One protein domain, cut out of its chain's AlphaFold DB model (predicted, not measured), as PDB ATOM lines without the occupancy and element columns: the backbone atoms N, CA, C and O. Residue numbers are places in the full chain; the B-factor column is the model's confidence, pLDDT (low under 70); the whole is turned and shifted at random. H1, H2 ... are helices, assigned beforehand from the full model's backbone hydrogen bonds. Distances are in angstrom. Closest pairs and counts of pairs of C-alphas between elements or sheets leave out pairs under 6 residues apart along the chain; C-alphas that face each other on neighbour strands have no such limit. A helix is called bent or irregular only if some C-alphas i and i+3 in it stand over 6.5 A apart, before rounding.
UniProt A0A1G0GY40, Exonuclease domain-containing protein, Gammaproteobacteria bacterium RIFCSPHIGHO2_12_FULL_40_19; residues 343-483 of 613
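This is residues 343 to 483 of the 613 residues of the protein "Exonuclease domain-containing protein" of Gammaproteobacteria bacterium RIFCSPHIGHO2_12_FULL_40_19 (UniProt A0A1G0GY40). Two separate helical lobes make an elongated domain: at one end H2, H3 and H4 fold back and forth side by side, and at the other end H6 and H7 form a helical hairpin. H5 crosses H4 and points toward that hairpin, while the long link from H5 to H6 loops out and back; short H1 is close to H4. The printed part has 141 residues with seven named helices, H1 to H7 in order, and no named strand, an all-helix class. It is loose, with a radius of gyration of the C-alphas of 19.6 A and spans of 60 by 37 by 28 A.

Start at H1, residues 343 to 347, and H4, residues 391 to 406: they are close but not clearly touching, with the closest C-alphas, Asn 343 and Leu 396, 6.8 A apart. Next, H2, residues 355 to 373, forms a hairpin with H3, residues 376 to 389: they touch at Phe 371 and Lys 379, closest C-alphas 5.9 A apart, at a shallow tilt of 12 degrees, opposite ways. H3 forms another hairpin with H4, its residues 383 to 387 touching residues 393 to 398; the closest C-alphas, Leu 386 and Lys 394, are 5.1 A apart, and the shallow tilt is 19 degrees, opposite ways. H2 and H4 are near each other. H5, residues 416 to 430, touches H4 about perpendicular, at 80 degrees, with the C-alphas of Arg 399 and Tyr 422 closest at 6.1 A. H5 and H6, residues 449 to 462, only just touch, with 3 pairs of C-alphas within 8 A; the closest are Phe 430 and Leu 449, 4.9 A apart. H6 and H7, residues 466 to 481, form a hairpin at a shallow tilt of 20 degrees, opposite ways; their closest C-alphas, Leu 460 and Thr 469, are 6.2 A apart. H7 is apart from H5. In H4, H5, H6 and H7 every O i to N i+4 pair is within hydrogen-bond range, against 13 of 15 in H2, 4 of 10 in H3 and 0 of 1 in H1; for O i to N i+3, H3 has 8 of 11 and H1 has 0 of 2.

Find C-alpha 343 at (131.204, 145.486, 186.717), where H1 begins; it is irregular, with C-alphas 343 and 346 7.4 A apart. From C-alpha 355 at (134.480, 171.463, 182.815), H2 runs 27.2 A. H3 runs 21.3 A and is only just irregular, with C-alphas 377 and 380 6.9 A apart. H4 measures 22.9 A, H5 20.9 A, H6 20.0 A and H7 22.8 A, ending at C-alpha 481 (121.096, 122.318, 189.232).

The C-alphas farthest apart, Thr 355 and Glu 466, are 61.8 A apart. The printed part has no cut. The link H5 to H6, residues 431 to 448, is long; residues 434 to 435 in it have pLDDT under 70. Residues 353 to 359, of which 355 to 359 belong to H2, stand free.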
ATOM      1  N   ASN A 343     130.922 145.655 185.286       95.12
ATOM      2  CA  ASN A 343     131.204 145.486 186.717       95.12
ATOM      3  C   ASN A 343     132.678 145.759 187.054       95.12
ATOM      4  O   ASN A 343     132.991 146.126 188.184       95.12
ATOM      5  N   ALA A 344     133.577 145.623 186.077       94.88
ATOM      6  CA  ALA A 344     135.004 145.874 186.218       94.88
ATOM      7  C   ALA A 344     135.426 147.290 185.792       94.88
ATOM      8  O   ALA A 344     136.597 147.645 185.912       94.88
ATOM      9  N   ALA A 345     134.495 148.127 185.329       93.94
ATOM     10  CA  ALA A 345     134.831 149.410 184.723       93.94
ATOM     11  C   ALA A 345     135.362 150.475 185.701       93.94
ATOM     12  O   ALA A 345     135.893 151.477 185.232       93.94
ATOM     13  N   LEU A 346     135.264 150.277 187.023       93.62
ATOM     14  CA  LEU A 346     135.619 151.280 188.040       93.62
ATOM     15  C   LEU A 346     136.975 151.962 187.783       93.62
ATOM     16  O   LEU A 346     137.060 153.184 187.815       93.62
ATOM     17  N   TYR A 347     138.025 151.186 187.507       90.50
ATOM     18  CA  TYR A 347     139.374 151.720 187.274       90.50
ATOM     19  C   TYR A 347     139.675 152.068 185.814       90.50
ATOM     20  O   TYR A 347     140.710 152.664 185.525       90.50
ATOM     21  N   LEU A 348     138.780 151.702 184.896       88.25
ATOM     22  CA  LEU A 348     138.867 152.072 183.482       88.25
ATOM     23  C   LEU A 348     138.209 153.427 183.221       88.25
ATOM     24  O   LEU A 348     138.517 154.091 182.237       88.25
ATOM     25  N   MET A 349     137.314 153.855 184.111       84.00
ATOM     26  CA  MET A 349     136.739 155.188 184.069       84.00
ATOM     27  C   MET A 349     137.803 156.235 184.410       84.00
ATOM     28  O   MET A 349     138.454 156.174 185.452       84.00
ATOM     29  N   HIS A 350     137.984 157.208 183.522       77.44
ATOM     30  CA  HIS A 350     138.865 158.343 183.772       77.44
ATOM     31  C   HIS A 350     138.151 159.401 184.613       77.44
ATOM     32  O   HIS A 350     136.941 159.601 184.486       77.44
ATOM     33  N   PHE A 351     138.914 160.080 185.469       74.06
ATOM     34  CA  PHE A 351     138.424 161.248 186.193       74.06
ATOM     35  C   PHE A 351     138.210 162.406 185.221       74.06
ATOM     36  O   PHE A 351     138.989 162.579 184.287       74.06
ATOM     37  N   ALA A 352     137.171 163.203 185.454       80.88
ATOM     38  CA  ALA A 352     136.873 164.349 184.614       80.88
ATOM     39  C   ALA A 352     137.961 165.434 184.706       80.88
ATOM     40  O   ALA A 352     138.214 165.995 185.780       80.88
ATOM     41  N   GLU A 353     138.562 165.790 183.572       83.50
ATOM     42  CA  GLU A 353     139.605 166.819 183.502       83.50
ATOM     43  C   GLU A 353     139.012 168.165 183.070       83.50
ATOM     44  O   GLU A 353     139.320 169.214 183.649       83.50
ATOM     45  N   THR A 354     138.081 168.132 182.117       89.38
ATOM     46  CA  THR A 354     137.415 169.315 181.564       89.38
ATOM     47  C   THR A 354     136.164 169.716 182.352       89.38
ATOM     48  O   THR A 354     135.563 168.926 183.081       89.38
ATOM     49  N   THR A 355     135.729 170.971 182.202       90.88
ATOM     50  CA  THR A 355     134.480 171.463 182.815       90.88
ATOM     51  C   THR A 355     133.260 170.666 182.348       90.88
ATOM     52  O   THR A 355     132.410 170.330 183.167       90.88
ATOM     53  N   GLU A 356     133.199 170.327 181.057       89.56
ATOM     54  CA  GLU A 356     132.106 169.546 180.470       89.56
ATOM     55  C   GLU A 356     132.052 168.126 181.051       89.56
ATOM     56  O   GLU A 356     130.991 167.662 181.469       89.56
ATOM     57  N   GLU A 357     133.199 167.452 181.165       89.62
ATOM     58  CA  GLU A 357     133.272 166.132 181.800       89.62
ATOM     59  C   GLU A 357     132.857 166.189 183.272       89.62
ATOM     60  O   GLU A 357     132.134 165.307 183.734       89.62
ATOM     61  N   LYS A 358     133.244 167.241 184.006       90.12
ATOM     62  CA  LYS A 358     132.860 167.418 185.417       90.12
ATOM     63  C   LYS A 358     131.357 167.634 185.562       90.12
ATOM     64  O   LYS A 358     130.742 167.135 186.503       90.12
ATOM     65  N   GLU A 359     130.744 168.373 184.646       90.44
ATOM     66  CA  GLU A 359     129.297 168.598 184.629       90.44
ATOM     67  C   GLU A 359     128.530 167.316 184.271       90.44
ATOM     68  O   GLU A 359     127.518 166.982 184.901       90.44
ATOM     69  N   LYS A 360     129.073 166.527 183.340       90.56
ATOM     70  CA  LYS A 360     128.588 165.185 183.015       90.56
ATOM     71  C   LYS A 360     128.694 164.232 184.209       90.56
ATOM     72  O   LYS A 360     127.727 163.535 184.510       90.56
ATOM     73  N   GLU A 361     129.819 164.223 184.921       90.75
ATOM     74  CA  GLU A 361     130.032 163.403 186.120       90.75
ATOM     75  C   GLU A 361     129.053 163.782 187.239       90.75
ATOM     76  O   GLU A 361     128.388 162.906 187.791       90.75
ATOM     77  N   ARG A 362     128.851 165.083 187.497       92.06
ATOM     78  CA  ARG A 362     127.831 165.578 188.443       92.06
ATOM     79  C   ARG A 362     126.418 165.154 188.051       92.06
ATOM     80  O   ARG A 362     125.616 164.800 188.915       92.06
ATOM     81  N   THR A 363     126.110 165.181 186.755       93.75
ATOM     82  CA  THR A 363     124.819 164.720 186.231       93.75
ATOM     83  C   THR A 363     124.630 163.231 186.501       93.75
ATOM     84  O   THR A 363     123.584 162.834 187.014       93.75
ATOM     85  N   VAL A 364     125.644 162.407 186.215       94.06
ATOM     86  CA  VAL A 364     125.623 160.973 186.530       94.06
ATOM     87  C   VAL A 364     125.441 160.770 188.033       94.06
ATOM     88  O   VAL A 364     124.495 160.096 188.426       94.06
ATOM     89  N   GLU A 365     126.249 161.410 188.879       93.44
ATOM     90  CA  GLU A 365     126.159 161.293 190.339       93.44
ATOM     91  C   GLU A 365     124.754 161.648 190.865       93.44
ATOM     92  O   GLU A 365     124.209 160.955 191.728       93.44
ATOM     93  N   HIS A 366     124.128 162.697 190.324       95.12
ATOM     94  CA  HIS A 366     122.758 163.074 190.673       95.12
ATOM     95  C   HIS A 366     121.730 162.005 190.272       95.12
ATOM     96  O   HIS A 366     120.817 161.703 191.048       95.12
ATOM     97  N   LEU A 367     121.878 161.408 189.086       95.69
ATOM     98  CA  LEU A 367     121.017 160.319 188.619       95.69
ATOM     99  C   LEU A 367     121.166 159.067 189.495       95.69
ATOM    100  O   LEU A 367     120.154 158.485 189.883       95.69
ATOM    101  N   LEU A 368     122.397 158.697 189.866       96.06
ATOM    102  CA  LEU A 368     122.654 157.557 190.754       96.06
ATOM    103  C   LEU A 368     122.043 157.781 192.143       96.06
ATOM    104  O   LEU A 368     121.313 156.931 192.644       96.06
ATOM    105  N   LYS A 369     122.230 158.967 192.738       94.75
ATOM    106  CA  LYS A 369     121.575 159.325 194.011       94.75
ATOM    107  C   LYS A 369     120.053 159.242 193.909       94.75
ATOM    108  O   LYS A 369     119.405 158.710 194.806       94.75
ATOM    109  N   SER A 370     119.486 159.739 192.811       94.19
ATOM    110  CA  SER A 370     118.039 159.709 192.579       94.19
ATOM    111  C   SER A 370     117.498 158.282 192.484       94.19
ATOM    112  O   SER A 370     116.424 158.009 193.013       94.19
ATOM    113  N   PHE A 371     118.244 157.351 191.882       94.56
ATOM    114  CA  PHE A 371     117.855 155.940 191.802       94.56
ATOM    115  C   PHE A 371     117.592 155.314 193.180       94.56
ATOM    116  O   PHE A 371     116.618 154.580 193.338       94.56
ATOM    117  N   HIS A 372     118.410 155.635 194.187       93.50
ATOM    118  CA  HIS A 372     118.239 155.107 195.545       93.50
ATOM    119  C   HIS A 372     117.070 155.731 196.321       93.50
ATOM    120  O   HIS A 372     116.665 155.173 197.340       93.50
ATOM    121  N   LEU A 373     116.547 156.874 195.864       91.44
ATOM    122  CA  LEU A 373     115.460 157.620 196.512       91.44
ATOM    123  C   LEU A 373     114.096 157.408 195.842       91.44
ATOM    124  O   LEU A 373     113.067 157.713 196.442       91.44
ATOM    125  N   LEU A 374     114.076 156.942 194.592       89.56
ATOM    126  CA  LEU A 374     112.849 156.746 193.828       89.56
ATOM    127  C   LEU A 374     112.140 155.440 194.190       89.56
ATOM    128  O   LEU A 374     112.768 154.406 194.419       89.56
ATOM    129  N   GLU A 375     110.811 155.487 194.128       83.94
ATOM    130  CA  GLU A 375     109.976 154.289 194.137       83.94
ATOM    131  C   GLU A 375     110.301 153.389 192.939       83.94
ATOM    132  O   GLU A 375     110.552 153.858 191.823       83.94
ATOM    133  N   ASP A 376     110.230 152.079 193.162       87.19
ATOM    134  CA  ASP A 376     110.622 151.057 192.192       87.19
ATOM    135  C   ASP A 376     110.054 151.229 190.773       87.19
ATOM    136  O   ASP A 376     110.837 151.113 189.822       87.19
ATOM    137  N   PRO A 377     108.758 151.556 190.567       83.31
ATOM    138  CA  PRO A 377     108.216 151.697 189.218       83.31
ATOM    139  C   PRO A 377     108.854 152.842 188.433       83.31
ATOM    140  O   PRO A 377     108.823 152.819 187.208       83.31
ATOM    141  N   ARG A 378     109.444 153.835 189.109       88.31
ATOM    142  CA  ARG A 378     110.025 155.036 188.492       88.31
ATOM    143  C   ARG A 378     111.516 154.908 188.197       88.31
ATOM    144  O   ARG A 378     112.070 155.751 187.495       88.31
ATOM    145  N   LYS A 379     112.176 153.842 188.664       90.31
ATOM    146  CA  LYS A 379     113.612 153.608 188.420       90.31
ATOM    147  C   LYS A 379     113.960 153.533 186.924       90.31
ATOM    148  O   LYS A 379     115.027 153.999 186.532       90.31
ATOM    149  N   HIS A 380     113.040 153.059 186.075       88.12
ATOM    150  CA  HIS A 380     113.229 153.024 184.616       88.12
ATOM    151  C   HIS A 380     113.431 154.421 183.989       88.12
ATOM    152  O   HIS A 380     114.152 154.548 183.001       88.12
ATOM    153  N   GLU A 381     112.868 155.485 184.581       90.50
ATOM    154  CA  GLU A 381     113.056 156.869 184.112       90.50
ATOM    155  C   GLU A 381     114.538 157.284 184.169       90.50
ATOM    156  O   GLU A 381     115.004 158.087 183.360       90.50
ATOM    157  N   ILE A 382     115.290 156.746 185.139       92.81
ATOM    158  CA  ILE A 382     116.717 157.038 185.314       92.81
ATOM    159  C   ILE A 382     117.563 156.277 184.293       92.81
ATOM    160  O   ILE A 382     118.500 156.857 183.743       92.81
ATOM    161  N   VAL A 383     117.207 155.026 183.988       92.75
ATOM    162  CA  VAL A 383     117.879 154.215 182.957       92.75
ATOM    163  C   VAL A 383     117.864 154.939 181.609       92.75
ATOM    164  O   VAL A 383     118.908 155.066 180.969       92.75
ATOM    165  N   GLU A 384     116.717 155.497 181.213       90.75
ATOM    166  CA  GLU A 384     116.590 156.230 179.946       90.75
ATOM    167  C   GLU A 384     117.403 157.530 179.918       90.75
ATOM    168  O   GLU A 384     117.986 157.880 178.890       90.75
ATOM    169  N   LYS A 385     117.539 158.220 181.057       93.25
ATOM    170  CA  LYS A 385     118.439 159.381 181.166       93.25
ATOM    171  C   LYS A 385     119.906 158.961 181.067       93.25
ATOM    172  O   LYS A 385     120.670 159.580 180.328       93.25
ATOM    173  N   LEU A 386     120.307 157.893 181.761       93.44
ATOM    174  CA  LEU A 386     121.677 157.375 181.711       93.44
ATOM    175  C   LEU A 386     122.056 156.862 180.321       93.44
ATOM    176  O   LEU A 386     123.207 157.029 179.926       93.44
ATOM    177  N   ARG A 387     121.107 156.317 179.547       89.88
ATOM    178  CA  ARG A 387     121.325 155.863 178.161       89.88
ATOM    179  C   ARG A 387     121.987 156.936 177.289       89.88
ATOM    180  O   ARG A 387     122.821 156.602 176.452       89.88
ATOM    181  N   GLN A 388     121.652 158.206 177.520       88.00
ATOM    182  CA  GLN A 388     122.182 159.344 176.764       88.00
ATOM    183  C   GLN A 388     123.492 159.904 177.334       88.00
ATOM    184  O   GLN A 388     124.227 160.592 176.631       88.00
ATOM    185  N   VAL A 389     123.798 159.620 178.603       89.06
ATOM    186  CA  VAL A 389     124.892 160.277 179.335       89.06
ATOM    187  C   VAL A 389     126.051 159.318 179.603       89.06
ATOM    188  O   VAL A 389     127.206 159.661 179.362       89.06
ATOM    189  N   ASN A 390     125.788 158.108 180.096       91.81
ATOM    190  CA  ASN A 390     126.825 157.166 180.504       91.81
ATOM    191  C   ASN A 390     126.359 155.710 180.327       91.81
ATOM    192  O   ASN A 390     125.592 155.185 181.133       91.81
ATOM    193  N   LYS A 391     126.858 155.051 179.272       91.88
ATOM    194  CA  LYS A 391     126.496 153.667 178.924       91.88
ATOM    195  C   LYS A 391     126.895 152.653 180.002       91.88
ATOM    196  O   LYS A 391     126.108 151.759 180.290       91.88
ATOM    197  N   THR A 392     128.060 152.824 180.630       93.19
ATOM    198  CA  THR A 392     128.549 151.941 181.703       93.19
ATOM    199  C   THR A 392     127.596 151.940 182.893       93.19
ATOM    200  O   THR A 392     127.098 150.892 183.292       93.19
ATOM    201  N   HIS A 393     127.266 153.122 183.419       95.31
ATOM    202  CA  HIS A 393     126.331 153.253 184.537       95.31
ATOM    203  C   HIS A 393     124.909 152.834 184.163       95.31
ATOM    204  O   HIS A 393     124.203 152.272 184.999       95.31
ATOM    205  N   LYS A 394     124.490 153.064 182.911       95.44
ATOM    206  CA  LYS A 394     123.217 152.541 182.404       95.44
ATOM    207  C   LYS A 394     123.177 151.019 182.517       95.44
ATOM    208  O   LYS A 394     122.190 150.478 183.004       95.44
ATOM    209  N   GLU A 395     124.220 150.326 182.066       95.75
ATOM    210  CA  GLU A 395     124.255 148.865 182.107       95.75
ATOM    211  C   GLU A 395     124.347 148.328 183.539       95.75
ATOM    212  O   GLU A 395     123.594 147.419 183.882       95.75
ATOM    213  N   LEU A 396     125.177 148.932 184.399       96.31
ATOM    214  CA  LEU A 396     125.221 148.604 185.831       96.31
ATOM    215  C   LEU A 396     123.834 148.711 186.476       96.31
ATOM    216  O   LEU A 396     123.402 147.797 187.176       96.31
ATOM    217  N   MET A 397     123.101 149.789 186.185       96.69
ATOM    218  CA  MET A 397     121.747 149.989 186.699       96.69
ATOM    219  C   MET A 397     120.764 148.940 186.180       96.69
ATOM    220  O   MET A 397     119.949 148.447 186.957       96.69
ATOM    221  N   VAL A 398     120.856 148.557 184.903       96.38
ATOM    222  CA  VAL A 398     120.036 147.475 184.333       96.38
ATOM    223  C   VAL A 398     120.310 146.147 185.037       96.38
ATOM    224  O   VAL A 398     119.361 145.483 185.448       96.38
ATOM    225  N   ARG A 399     121.584 145.774 185.224       96.00
ATOM    226  CA  ARG A 399     121.959 144.529 185.918       96.00
ATOM    227  C   ARG A 399     121.477 144.531 187.368       96.00
ATOM    228  O   ARG A 399     120.886 143.553 187.812       96.00
ATOM    229  N   LEU A 400     121.643 145.649 188.077       96.12
ATOM    230  CA  LEU A 400     121.150 145.803 189.444       96.12
ATOM    231  C   LEU A 400     119.622 145.680 189.524       96.12
ATOM    232  O   LEU A 400     119.104 144.935 190.348       96.12
ATOM    233  N   MET A 401     118.886 146.372 188.652       95.62
ATOM    234  CA  MET A 401     117.425 146.266 188.586       95.62
ATOM    235  C   MET A 401     116.963 144.840 188.273       95.62
ATOM    236  O   MET A 401     115.951 144.405 188.816       95.62
ATOM    237  N   ALA A 402     117.690 144.112 187.424       95.00
ATOM    238  CA  ALA A 402     117.369 142.731 187.098       95.00
ATOM    239  C   ALA A 402     117.527 141.791 188.305       95.00
ATOM    240  O   ALA A 402     116.610 141.015 188.571       95.00
ATOM    241  N   ARG A 403     118.613 141.930 189.084       94.19
ATOM    242  CA  ARG A 403     118.797 141.204 190.358       94.19
ATOM    243  C   ARG A 403     117.666 141.499 191.342       94.19
ATOM    244  O   ARG A 403     117.052 140.589 191.884       94.19
ATOM    245  N   LEU A 404     117.299 142.771 191.498       92.81
ATOM    246  CA  LEU A 404     116.208 143.163 192.398       92.81
ATOM    247  C   LEU A 404     114.855 142.545 192.001       92.81
ATOM    248  O   LEU A 404     114.063 142.171 192.867       92.81
ATOM    249  N   ILE A 405     114.577 142.409 190.698       92.44
ATOM    250  CA  ILE A 405     113.372 141.716 190.213       92.44
ATOM    251  C   ILE A 405     113.385 140.249 190.657       92.44
ATOM    252  O   ILE A 405     112.357 139.752 191.130       92.44
ATOM    253  N   THR A 406     114.518 139.558 190.510       87.31
ATOM    254  CA  THR A 406     114.627 138.124 190.819       87.31
ATOM    255  C   THR A 406     114.658 137.855 192.325       87.31
ATOM    256  O   THR A 406     114.158 136.828 192.782       87.31
ATOM    257  N   GLU A 407     115.078 138.844 193.110       86.81
ATOM    258  CA  GLU A 407     114.978 138.889 194.573       86.81
ATOM    259  C   GLU A 407     113.577 139.262 195.096       86.81
ATOM    260  O   GLU A 407     113.335 139.233 196.302       86.81
ATOM    261  N   GLY A 408     112.619 139.563 194.211       84.62
ATOM    262  CA  GLY A 408     111.207 139.723 194.567       84.62
ATOM    263  C   GLY A 408     110.656 141.149 194.513       84.62
ATOM    264  O   GLY A 408     109.463 141.326 194.783       84.62
ATOM    265  N   GLN A 409     111.434 142.156 194.094       87.44
ATOM    266  CA  GLN A 409     110.942 143.524 193.855       87.44
ATOM    267  C   GLN A 409     110.147 143.614 192.541       87.44
ATOM    268  O   GLN A 409     110.531 144.252 191.560       87.44
ATOM    269  N   LYS A 410     108.973 142.969 192.523       85.88
ATOM    270  CA  LYS A 410     108.077 142.837 191.356       85.88
ATOM    271  C   LYS A 410     107.456 144.152 190.877       85.88
ATOM    272  O   LYS A 410     106.685 144.133 189.920       85.88
ATOM    273  N   SER A 411     107.712 145.271 191.538       89.44
ATOM    274  CA  SER A 411     107.346 146.637 191.137       89.44
ATOM    275  C   SER A 411     108.297 147.200 190.072       89.44
ATOM    276  O   SER A 411     107.873 148.021 189.259       89.44
ATOM    277  N   ILE A 412     109.550 146.735 190.035       90.75
ATOM    278  CA  ILE A 412     110.559 147.159 189.061       90.75
ATOM    279  C   ILE A 412     110.202 146.629 187.666       90.75
ATOM    280  O   ILE A 412     109.673 145.526 187.498       90.75
ATOM    281  N   ARG A 413     110.466 147.434 186.634       87.94
ATOM    282  CA  ARG A 413     110.226 147.093 185.227       87.94
ATOM    283  C   ARG A 413     111.496 147.326 184.416       87.94
ATOM    284  O   ARG A 413     112.136 148.362 184.571       87.94
ATOM    285  N   LEU A 414     111.812 146.378 183.539       91.38
ATOM    286  CA  LEU A 414     112.842 146.503 182.510       91.38
ATOM    287  C   LEU A 414     112.181 146.530 181.132       91.38
ATOM    288  O   LEU A 414     111.139 145.901 180.929       91.38
ATOM    289  N   SER A 415     112.785 147.249 180.184       91.69
ATOM    290  CA  SER A 415     112.397 147.142 178.777       91.69
ATOM    291  C   SER A 415     112.748 145.749 178.230       91.69
ATOM    292  O   SER A 415     113.559 145.026 178.811       91.69
ATOM    293  N   ALA A 416     112.157 145.355 177.098       91.31
ATOM    294  CA  ALA A 416     112.493 144.080 176.457       91.31
ATOM    295  C   ALA A 416     113.984 144.005 176.066       91.31
ATOM    296  O   ALA A 416     114.604 142.955 176.215       91.31
ATOM    297  N   GLU A 417     114.556 145.130 175.624       91.88
ATOM    298  CA  GLU A 417     115.978 145.271 175.290       91.88
ATOM    299  C   GLU A 417     116.864 145.080 176.531       91.88
ATOM    300  O   GLU A 417     117.807 144.292 176.508       91.88
ATOM    301  N   ASP A 418     116.535 145.751 177.638       93.19
ATOM    302  CA  ASP A 418     117.308 145.669 178.883       93.19
ATOM    303  C   ASP A 418     117.228 144.280 179.518       93.19
ATOM    304  O   ASP A 418     118.219 143.767 180.038       93.19
ATOM    305  N   ASN A 419     116.059 143.641 179.435       92.06
ATOM    306  CA  ASN A 419     115.904 142.263 179.873       92.06
ATOM    307  C   ASN A 419     116.758 141.314 179.017       92.06
ATOM    308  O   ASN A 419     117.465 140.474 179.566       92.06
ATOM    309  N   ALA A 420     116.752 141.470 177.687       91.50
ATOM    310  CA  ALA A 420     117.593 140.667 176.798       91.50
ATOM    311  C   ALA A 420     119.093 140.863 177.083       91.50
ATOM    312  O   ALA A 420     119.850 139.894 177.068       91.50
ATOM    313  N   LEU A 421     119.524 142.090 177.404       91.50
ATOM    314  CA  LEU A 421     120.902 142.376 177.813       91.50
ATOM    315  C   LEU A 421     121.308 141.524 179.023       91.50
ATOM    316  O   LEU A 421     122.335 140.845 178.976       91.50
ATOM    317  N   TYR A 422     120.499 141.518 180.085       92.81
ATOM    318  CA  TYR A 422     120.817 140.749 181.290       92.81
ATOM    319  C   TYR A 422     120.740 139.233 181.064       92.81
ATOM    320  O   TYR A 422     121.614 138.500 181.523       92.81
ATOM    321  N   GLN A 423     119.763 138.748 180.289       91.06
ATOM    322  CA  GLN A 423     119.678 137.322 179.947       91.06
ATOM    323  C   GLN A 423     120.904 136.841 179.156       91.06
ATOM    324  O   GLN A 423     121.427 135.759 179.421       91.06
ATOM    325  N   ASN A 424     121.428 137.659 178.237       89.12
ATOM    326  CA  ASN A 424     122.673 137.340 177.535       89.12
ATOM    327  C   ASN A 424     123.894 137.356 178.471       89.12
ATOM    328  O   ASN A 424     124.797 136.537 178.301       89.12
ATOM    329  N   HIS A 425     123.922 138.235 179.480       91.81
ATOM    330  CA  HIS A 425     124.948 138.193 180.526       91.81
ATOM    331  C   HIS A 425     124.891 136.881 181.328       91.81
ATOM    332  O   HIS A 425     125.912 136.211 181.460       91.81
ATOM    333  N   LEU A 426     123.709 136.460 181.787       92.38
ATOM    334  CA  LEU A 426     123.534 135.186 182.497       92.38
ATOM    335  C   LEU A 426     123.947 133.987 181.634       92.38
ATOM    336  O   LEU A 426     124.648 133.092 182.108       92.38
ATOM    337  N   ALA A 427     123.595 133.991 180.346       89.94
ATOM    338  CA  ALA A 427     124.000 132.939 179.419       89.94
ATOM    339  C   ALA A 427     125.531 132.830 179.283       89.94
ATOM    340  O   ALA A 427     126.049 131.717 179.224       89.94
ATOM    341  N   ARG A 428     126.270 133.951 179.302       90.69
ATOM    342  CA  ARG A 428     127.750 133.956 179.295       90.69
ATOM    343  C   ARG A 428     128.369 133.309 180.526       90.69
ATOM    344  O   ARG A 428     129.454 132.751 180.428       90.69
ATOM    345  N   VAL A 429     127.704 133.419 181.673       91.69
ATOM    346  CA  VAL A 429     128.207 132.919 182.957       91.69
ATOM    347  C   VAL A 429     127.852 131.439 183.149       91.69
ATOM    348  O   VAL A 429     128.699 130.652 183.569       91.69
ATOM    349  N   PHE A 430     126.625 131.039 182.798       91.69
ATOM    350  CA  PHE A 430     126.073 129.725 183.154       91.69
ATOM    351  C   PHE A 430     125.969 128.706 182.012       91.69
ATOM    352  O   PHE A 430     125.767 127.522 182.278       91.69
ATOM    353  N   SER A 431     126.057 129.113 180.744       86.12
ATOM    354  CA  SER A 431     125.874 128.167 179.638       86.12
ATOM    355  C   SER A 431     127.078 127.241 179.460       86.12
ATOM    356  O   SER A 431     128.228 127.676 179.483       86.12
ATOM    357  N   MET A 432     126.807 125.962 179.187       82.81
ATOM    358  CA  MET A 432     127.838 124.938 178.969       82.81
ATOM    359  C   MET A 432     128.602 125.086 177.643       82.81
ATOM    360  O   MET A 432     129.655 124.479 177.487       82.81
ATOM    361  N   GLY A 433     128.082 125.860 176.683       70.25
ATOM    362  CA  GLY A 433     128.638 125.969 175.325       70.25
ATOM    363  C   GLY A 433     128.819 127.400 174.820       70.25
ATOM    364  O   GLY A 433     128.978 127.603 173.618       70.25
ATOM    365  N   TYR A 434     128.745 128.404 175.698       66.38
ATOM    366  CA  TYR A 434     128.814 129.808 175.292       66.38
ATOM    367  C   TYR A 434     130.241 130.359 175.404       66.38
ATOM    368  O   TYR A 434     130.742 130.622 176.492       66.38
ATOM    369  N   ALA A 435     130.895 130.558 174.260       62.28
ATOM    370  CA  ALA A 435     132.314 130.904 174.165       62.28
ATOM    371  C   ALA A 435     132.579 132.423 174.056       62.28
ATOM    372  O   ALA A 435     133.320 132.863 173.181       62.28
ATOM    373  N   ALA A 436     131.973 133.243 174.923       78.31
ATOM    374  CA  ALA A 436     132.287 134.678 174.996       78.31
ATOM    375  C   ALA A 436     132.728 135.071 176.418       78.31
ATOM    376  O   ALA A 436     131.886 135.495 177.224       78.31
ATOM    377  N   PRO A 437     134.030 134.932 176.739       83.44
ATOM    378  CA  PRO A 437     134.549 135.204 178.075       83.44
ATOM    379  C   PRO A 437     134.245 136.637 178.523       83.44
ATOM    380  O   PRO A 437     134.131 137.566 177.721       83.44
ATOM    381  N   ILE A 438     134.057 136.798 179.828       91.56
ATOM    382  CA  ILE A 438     133.894 138.086 180.507       91.56
ATOM    383  C   ILE A 438     135.227 138.377 181.188       91.56
ATOM    384  O   ILE A 438     135.707 137.524 181.925       91.56
ATOM    385  N   PHE A 439     135.811 139.549 180.955       93.00
ATOM    386  CA  PHE A 439     137.110 139.919 181.517       93.00
ATOM    387  C   PHE A 439     136.980 141.060 182.514       93.00
ATOM    388  O   PHE A 439     136.144 141.947 182.340       93.00
ATOM    389  N   ASP A 440     137.809 141.036 183.554       93.88
ATOM    390  CA  ASP A 440     137.932 142.162 184.469       93.88
ATOM    391  C   ASP A 440     138.856 143.248 183.887       93.88
ATOM    392  O   ASP A 440     139.334 143.165 182.754       93.88
ATOM    393  N   HIS A 441     139.128 144.289 184.671       91.19
ATOM    394  CA  HIS A 441     139.995 145.394 184.261       91.19
ATOM    395  C   HIS A 441     141.469 144.983 184.100       91.19
ATOM    396  O   HIS A 441     142.225 145.707 183.452       91.19
ATOM    397  N   ARG A 442     141.871 143.826 184.643       90.31
ATOM    398  CA  ARG A 442     143.210 143.221 184.545       90.31
ATOM    399  C   ARG A 442     143.285 142.136 183.461       90.31
ATOM    400  O   ARG A 442     144.327 141.499 183.321       90.31
ATOM    401  N   GLY A 443     142.204 141.905 182.714       91.06
ATOM    402  CA  GLY A 443     142.124 140.859 181.697       91.06
ATOM    403  C   GLY A 443     141.920 139.448 182.257       91.06
ATOM    404  O   GLY A 443     142.071 138.483 181.511       91.06
ATOM    405  N   GLN A 444     141.576 139.300 183.539       91.06
ATOM    406  CA  GLN A 444     141.286 138.000 184.143       91.06
ATOM    407  C   GLN A 444     139.847 137.568 183.832       91.06
ATOM    408  O   GLN A 444     138.925 138.389 183.941       91.06
ATOM    409  N   PRO A 445     139.620 136.302 183.440       91.62
ATOM    410  CA  PRO A 445     138.287 135.824 183.106       91.62
ATOM    411  C   PRO A 445     137.398 135.691 184.353       91.62
ATOM    412  O   PRO A 445     137.850 135.291 185.424       91.62
ATOM    413  N   LYS A 446     136.104 135.994 184.213       93.81
ATOM    414  CA  LYS A 446     135.072 135.646 185.201       93.81
ATOM    415  C   LYS A 446     134.893 134.128 185.243       93.81
ATOM    416  O   LYS A 446     134.858 133.487 184.192       93.81
ATOM    417  N   LEU A 447     134.714 133.577 186.444       94.06
ATOM    418  CA  LEU A 447     134.384 132.167 186.629       94.06
ATOM    419  C   LEU A 447     133.064 131.821 185.920       94.06
ATOM    420  O   LEU A 447     132.060 132.521 186.070       94.06
ATOM    421  N   THR A 448     133.076 130.733 185.151       94.62
ATOM    422  CA  THR A 448     131.907 130.195 184.444       94.62
ATOM    423  C   THR A 448     131.455 128.881 185.072       94.62
ATOM    424  O   THR A 448     132.222 128.227 185.781       94.62
ATOM    425  N   LEU A 449     130.221 128.456 184.789       94.69
ATOM    426  CA  LEU A 449     129.683 127.203 185.327       94.69
ATOM    427  C   LEU A 449     130.516 125.974 184.919       94.69
ATOM    428  O   LEU A 449     130.847 125.188 185.807       94.69
ATOM    429  N   PRO A 450     130.938 125.813 183.644       93.25
ATOM    430  CA  PRO A 450     131.836 124.722 183.266       93.25
ATOM    431  C   PRO A 450     133.157 124.732 184.040       93.25
ATOM    432  O   PRO A 450     133.606 123.681 184.489       93.25
ATOM    433  N   ALA A 451     133.760 125.912 184.229       93.75
ATOM    434  CA  ALA A 451     135.023 126.047 184.948       93.75
ATOM    435  C   ALA A 451     134.872 125.718 186.442       93.75
ATOM    436  O   ALA A 451     135.704 125.009 186.999       93.75
ATOM    437  N   ALA A 452     133.784 126.163 187.079       95.88
ATOM    438  CA  ALA A 452     133.500 125.853 188.479       95.88
ATOM    439  C   ALA A 452     133.265 124.351 188.710       95.88
ATOM    440  O   ALA A 452     133.770 123.791 189.685       95.88
ATOM    441  N   ILE A 453     132.551 123.680 187.796       95.75
ATOM    442  CA  ILE A 453     132.362 122.222 187.839       95.75
ATOM    443  C   ILE A 453     133.710 121.508 187.703       95.75
ATOM    444  O   ILE A 453     134.015 120.647 188.526       95.75
ATOM    445  N   ALA A 454     134.526 121.887 186.713       94.69
ATOM    446  CA  ALA A 454     135.832 121.273 186.481       94.69
ATOM    447  C   ALA A 454     136.776 121.440 187.685       94.69
ATOM    448  O   ALA A 454     137.402 120.473 188.117       94.69
ATOM    449  N   GLU A 455     136.830 122.635 188.279       95.44
ATOM    450  CA  GLU A 455     137.640 122.889 189.474       95.44
ATOM    451  C   GLU A 455     137.135 122.090 190.682       95.44
ATOM    452  O   GLU A 455     137.922 121.526 191.437       95.44
ATOM    453  N   THR A 456     135.817 121.962 190.849       96.44
ATOM    454  CA  THR A 456     135.231 121.152 191.929       96.44
ATOM    455  C   THR A 456     135.564 119.673 191.768       96.44
ATOM    456  O   THR A 456     135.893 119.000 192.743       96.44
ATOM    457  N   GLU A 457     135.514 119.154 190.540       95.62
ATOM    458  CA  GLU A 457     135.912 117.778 190.230       95.62
ATOM    459  C   GLU A 457     137.392 117.542 190.509       95.62
ATOM    460  O   GLU A 457     137.740 116.535 191.123       95.62
ATOM    461  N   LYS A 458     138.251 118.494 190.140       95.69
ATOM    462  CA  LYS A 458     139.673 118.458 190.472       95.69
ATOM    463  C   LYS A 458     139.888 118.436 191.991       95.69
ATOM    464  O   LYS A 458     140.561 117.536 192.491       95.69
ATOM    465  N   LEU A 459     139.257 119.339 192.740       95.00
ATOM    466  CA  LEU A 459     139.377 119.404 194.203       95.00
ATOM    467  C   LEU A 459     138.887 118.126 194.898       95.00
ATOM    468  O   LEU A 459     139.505 117.696 195.871       95.00
ATOM    469  N   LEU A 460     137.831 117.487 194.383       93.94
ATOM    470  CA  LEU A 460     137.349 116.189 194.873       93.94
ATOM    471  C   LEU A 460     138.381 115.063 194.699       93.94
ATOM    472  O   LEU A 460     138.341 114.093 195.450       93.94
ATOM    473  N   THR A 461     139.295 115.172 193.727       92.81
ATOM    474  CA  THR A 461     140.396 114.207 193.556       92.81
ATOM    475  C   THR A 461     141.614 114.516 194.426       92.81
ATOM    476  O   THR A 461     142.340 113.598 194.802       92.81
ATOM    477  N   GLU A 462     141.845 115.789 194.754       91.38
ATOM    478  CA  GLU A 462     143.018 116.243 195.513       91.38
ATOM    479  C   GLU A 462     142.800 116.197 197.034       91.38
ATOM    480  O   GLU A 462     143.744 115.966 197.793       91.38
ATOM    481  N   ARG A 463     141.566 116.420 197.499       83.94
ATOM    482  CA  ARG A 463     141.223 116.487 198.927       83.94
ATOM    483  C   ARG A 463     140.667 115.162 199.434       83.94
ATOM    484  O   ARG A 463     139.858 114.519 198.779       83.94
ATOM    485  N   THR A 464     141.084 114.778 200.640       77.25
ATOM    486  CA  THR A 464     140.754 113.477 201.255       77.25
ATOM    487  C   THR A 464     139.983 113.583 202.574       77.25
ATOM    488  O   THR A 464     139.615 112.557 203.141       77.25
ATOM    489  N   GLY A 465     139.742 114.797 203.084       88.12
ATOM    490  CA  GLY A 465     138.981 115.005 204.317       88.12
ATOM    491  C   GLY A 465     137.480 114.820 204.095       88.12
ATOM    492  O   GLY A 465     136.930 115.417 203.176       88.12
ATOM    493  N   GLU A 466     136.814 114.040 204.953       89.19
ATOM    494  CA  GLU A 466     135.383 113.716 204.814       89.19
ATOM    495  C   GLU A 466     134.489 114.966 204.742       89.19
ATOM    496  O   GLU A 466     133.594 115.036 203.900       89.19
ATOM    497  N   GLU A 467     134.762 115.975 205.576       88.12
ATOM    498  CA  GLU A 467     134.024 117.247 205.579       88.12
ATOM    499  C   GLU A 467     134.206 118.026 204.270       88.12
ATOM    500  O   GLU A 467     133.226 118.481 203.682       88.12
ATOM    501  N   ASP A 468     135.447 118.132 203.780       91.19
ATOM    502  CA  ASP A 468     135.762 118.798 202.510       91.19
ATOM    503  C   ASP A 468     135.097 118.063 201.331       91.19
ATOM    504  O   ASP A 468     134.559 118.699 200.425       91.19
ATOM    505  N   THR A 469     135.099 116.726 201.338       91.75
ATOM    506  CA  THR A 469     134.455 115.918 200.296       91.75
ATOM    507  C   THR A 469     132.942 116.123 200.288       91.75
ATOM    508  O   THR A 469     132.377 116.393 199.227       91.75
ATOM    509  N   LEU A 470     132.282 116.035 201.447       92.19
ATOM    510  CA  LEU A 470     130.833 116.233 201.551       92.19
ATOM    511  C   LEU A 470     130.431 117.641 201.097       92.19
ATOM    512  O   LEU A 470     129.497 117.805 200.311       92.19
ATOM    513  N   PHE A 471     131.191 118.645 201.536       92.69
ATOM    514  CA  PHE A 471     131.027 120.029 201.116       92.69
ATOM    515  C   PHE A 471     131.072 120.174 199.587       92.69
ATOM    516  O   PHE A 471     130.161 120.735 198.975       92.69
ATOM    517  N   LEU A 472     132.122 119.639 198.956       95.00
ATOM    518  CA  LEU A 472     132.318 119.735 197.511       95.00
ATOM    519  C   LEU A 472     131.241 118.971 196.730       95.00
ATOM    520  O   LEU A 472     130.859 119.406 195.645       95.00
ATOM    521  N   MET A 473     130.721 117.864 197.270       94.38
ATOM    522  CA  MET A 473     129.608 117.132 196.659       94.38
ATOM    523  C   MET A 473     128.323 117.966 196.632       94.38
ATOM    524  O   MET A 473     127.729 118.107 195.564       94.38
ATOM    525  N   HIS A 474     127.934 118.585 197.750       95.31
ATOM    526  CA  HIS A 474     126.758 119.467 197.786       95.31
ATOM    527  C   HIS A 474     126.922 120.673 196.853       95.31
ATOM    528  O   HIS A 474     125.996 121.064 196.142       95.31
ATOM    529  N   LEU A 475     128.125 121.250 196.806       95.56
ATOM    530  CA  LEU A 475     128.419 122.359 195.907       95.56
ATOM    531  C   LEU A 475     128.346 121.937 194.429       95.56
ATOM    532  O   LEU A 475     127.798 122.665 193.599       95.56
ATOM    533  N   LYS A 476     128.821 120.731 194.095       95.56
ATOM    534  CA  LYS A 476     128.687 120.155 192.751       95.56
ATOM    535  C   LYS A 476     127.224 119.969 192.354       95.56
ATOM    536  O   LYS A 476     126.861 120.322 191.233       95.56
ATOM    537  N   GLU A 477     126.385 119.457 193.251       95.94
ATOM    538  CA  GLU A 477     124.940 119.330 193.021       95.94
ATOM    539  C   GLU A 477     124.292 120.697 192.769       95.94
ATOM    540  O   GLU A 477     123.497 120.853 191.836       95.94
ATOM    541  N   TRP A 478     124.695 121.719 193.532       95.81
ATOM    542  CA  TRP A 478     124.253 123.091 193.302       95.81
ATOM    543  C   TRP A 478     124.638 123.580 191.900       95.81
ATOM    544  O   TRP A 478     123.760 124.047 191.170       95.81
ATOM    545  N   TYR A 479     125.889 123.404 191.455       95.81
ATOM    546  CA  TYR A 479     126.287 123.760 190.084       95.81
ATOM    547  C   TYR A 479     125.480 122.993 189.029       95.81
ATOM    548  O   TYR A 479     124.986 123.584 188.069       95.81
ATOM    549  N   GLN A 480     125.291 121.687 189.217       94.12
ATOM    550  CA  GLN A 480     124.532 120.849 188.288       94.12
ATOM    551  C   GLN A 480     123.071 121.294 188.166       94.12
ATOM    552  O   GLN A 480     122.522 121.275 187.064       94.12
ATOM    553  N   SER A 481     122.462 121.778 189.253       93.50
ATOM    554  CA  SER A 481     121.096 122.318 189.232       93.50
ATOM    555  C   SER A 481     120.939 123.596 188.387       93.50
ATOM    556  O   SER A 481     119.823 123.942 187.998       93.50
ATOM    557  N   HIS A 482     122.042 124.278 188.060       92.12
ATOM    558  CA  HIS A 482     122.050 125.483 187.224       92.12
ATOM    559  C   HIS A 482     122.269 125.188 185.731       92.12
ATOM    560  O   HIS A 482     122.125 126.089 184.898       92.12
ATOM    561  N   ILE A 483     122.568 123.936 185.362       90.94
ATOM    562  CA  ILE A 483     122.744 123.541 183.962       90.94
ATOM    563  C   ILE A 483     121.426 123.726 183.203       90.94
ATOM    564  O   ILE A 483     120.376 123.218 183.586       90.94
TER     565      ILE A 483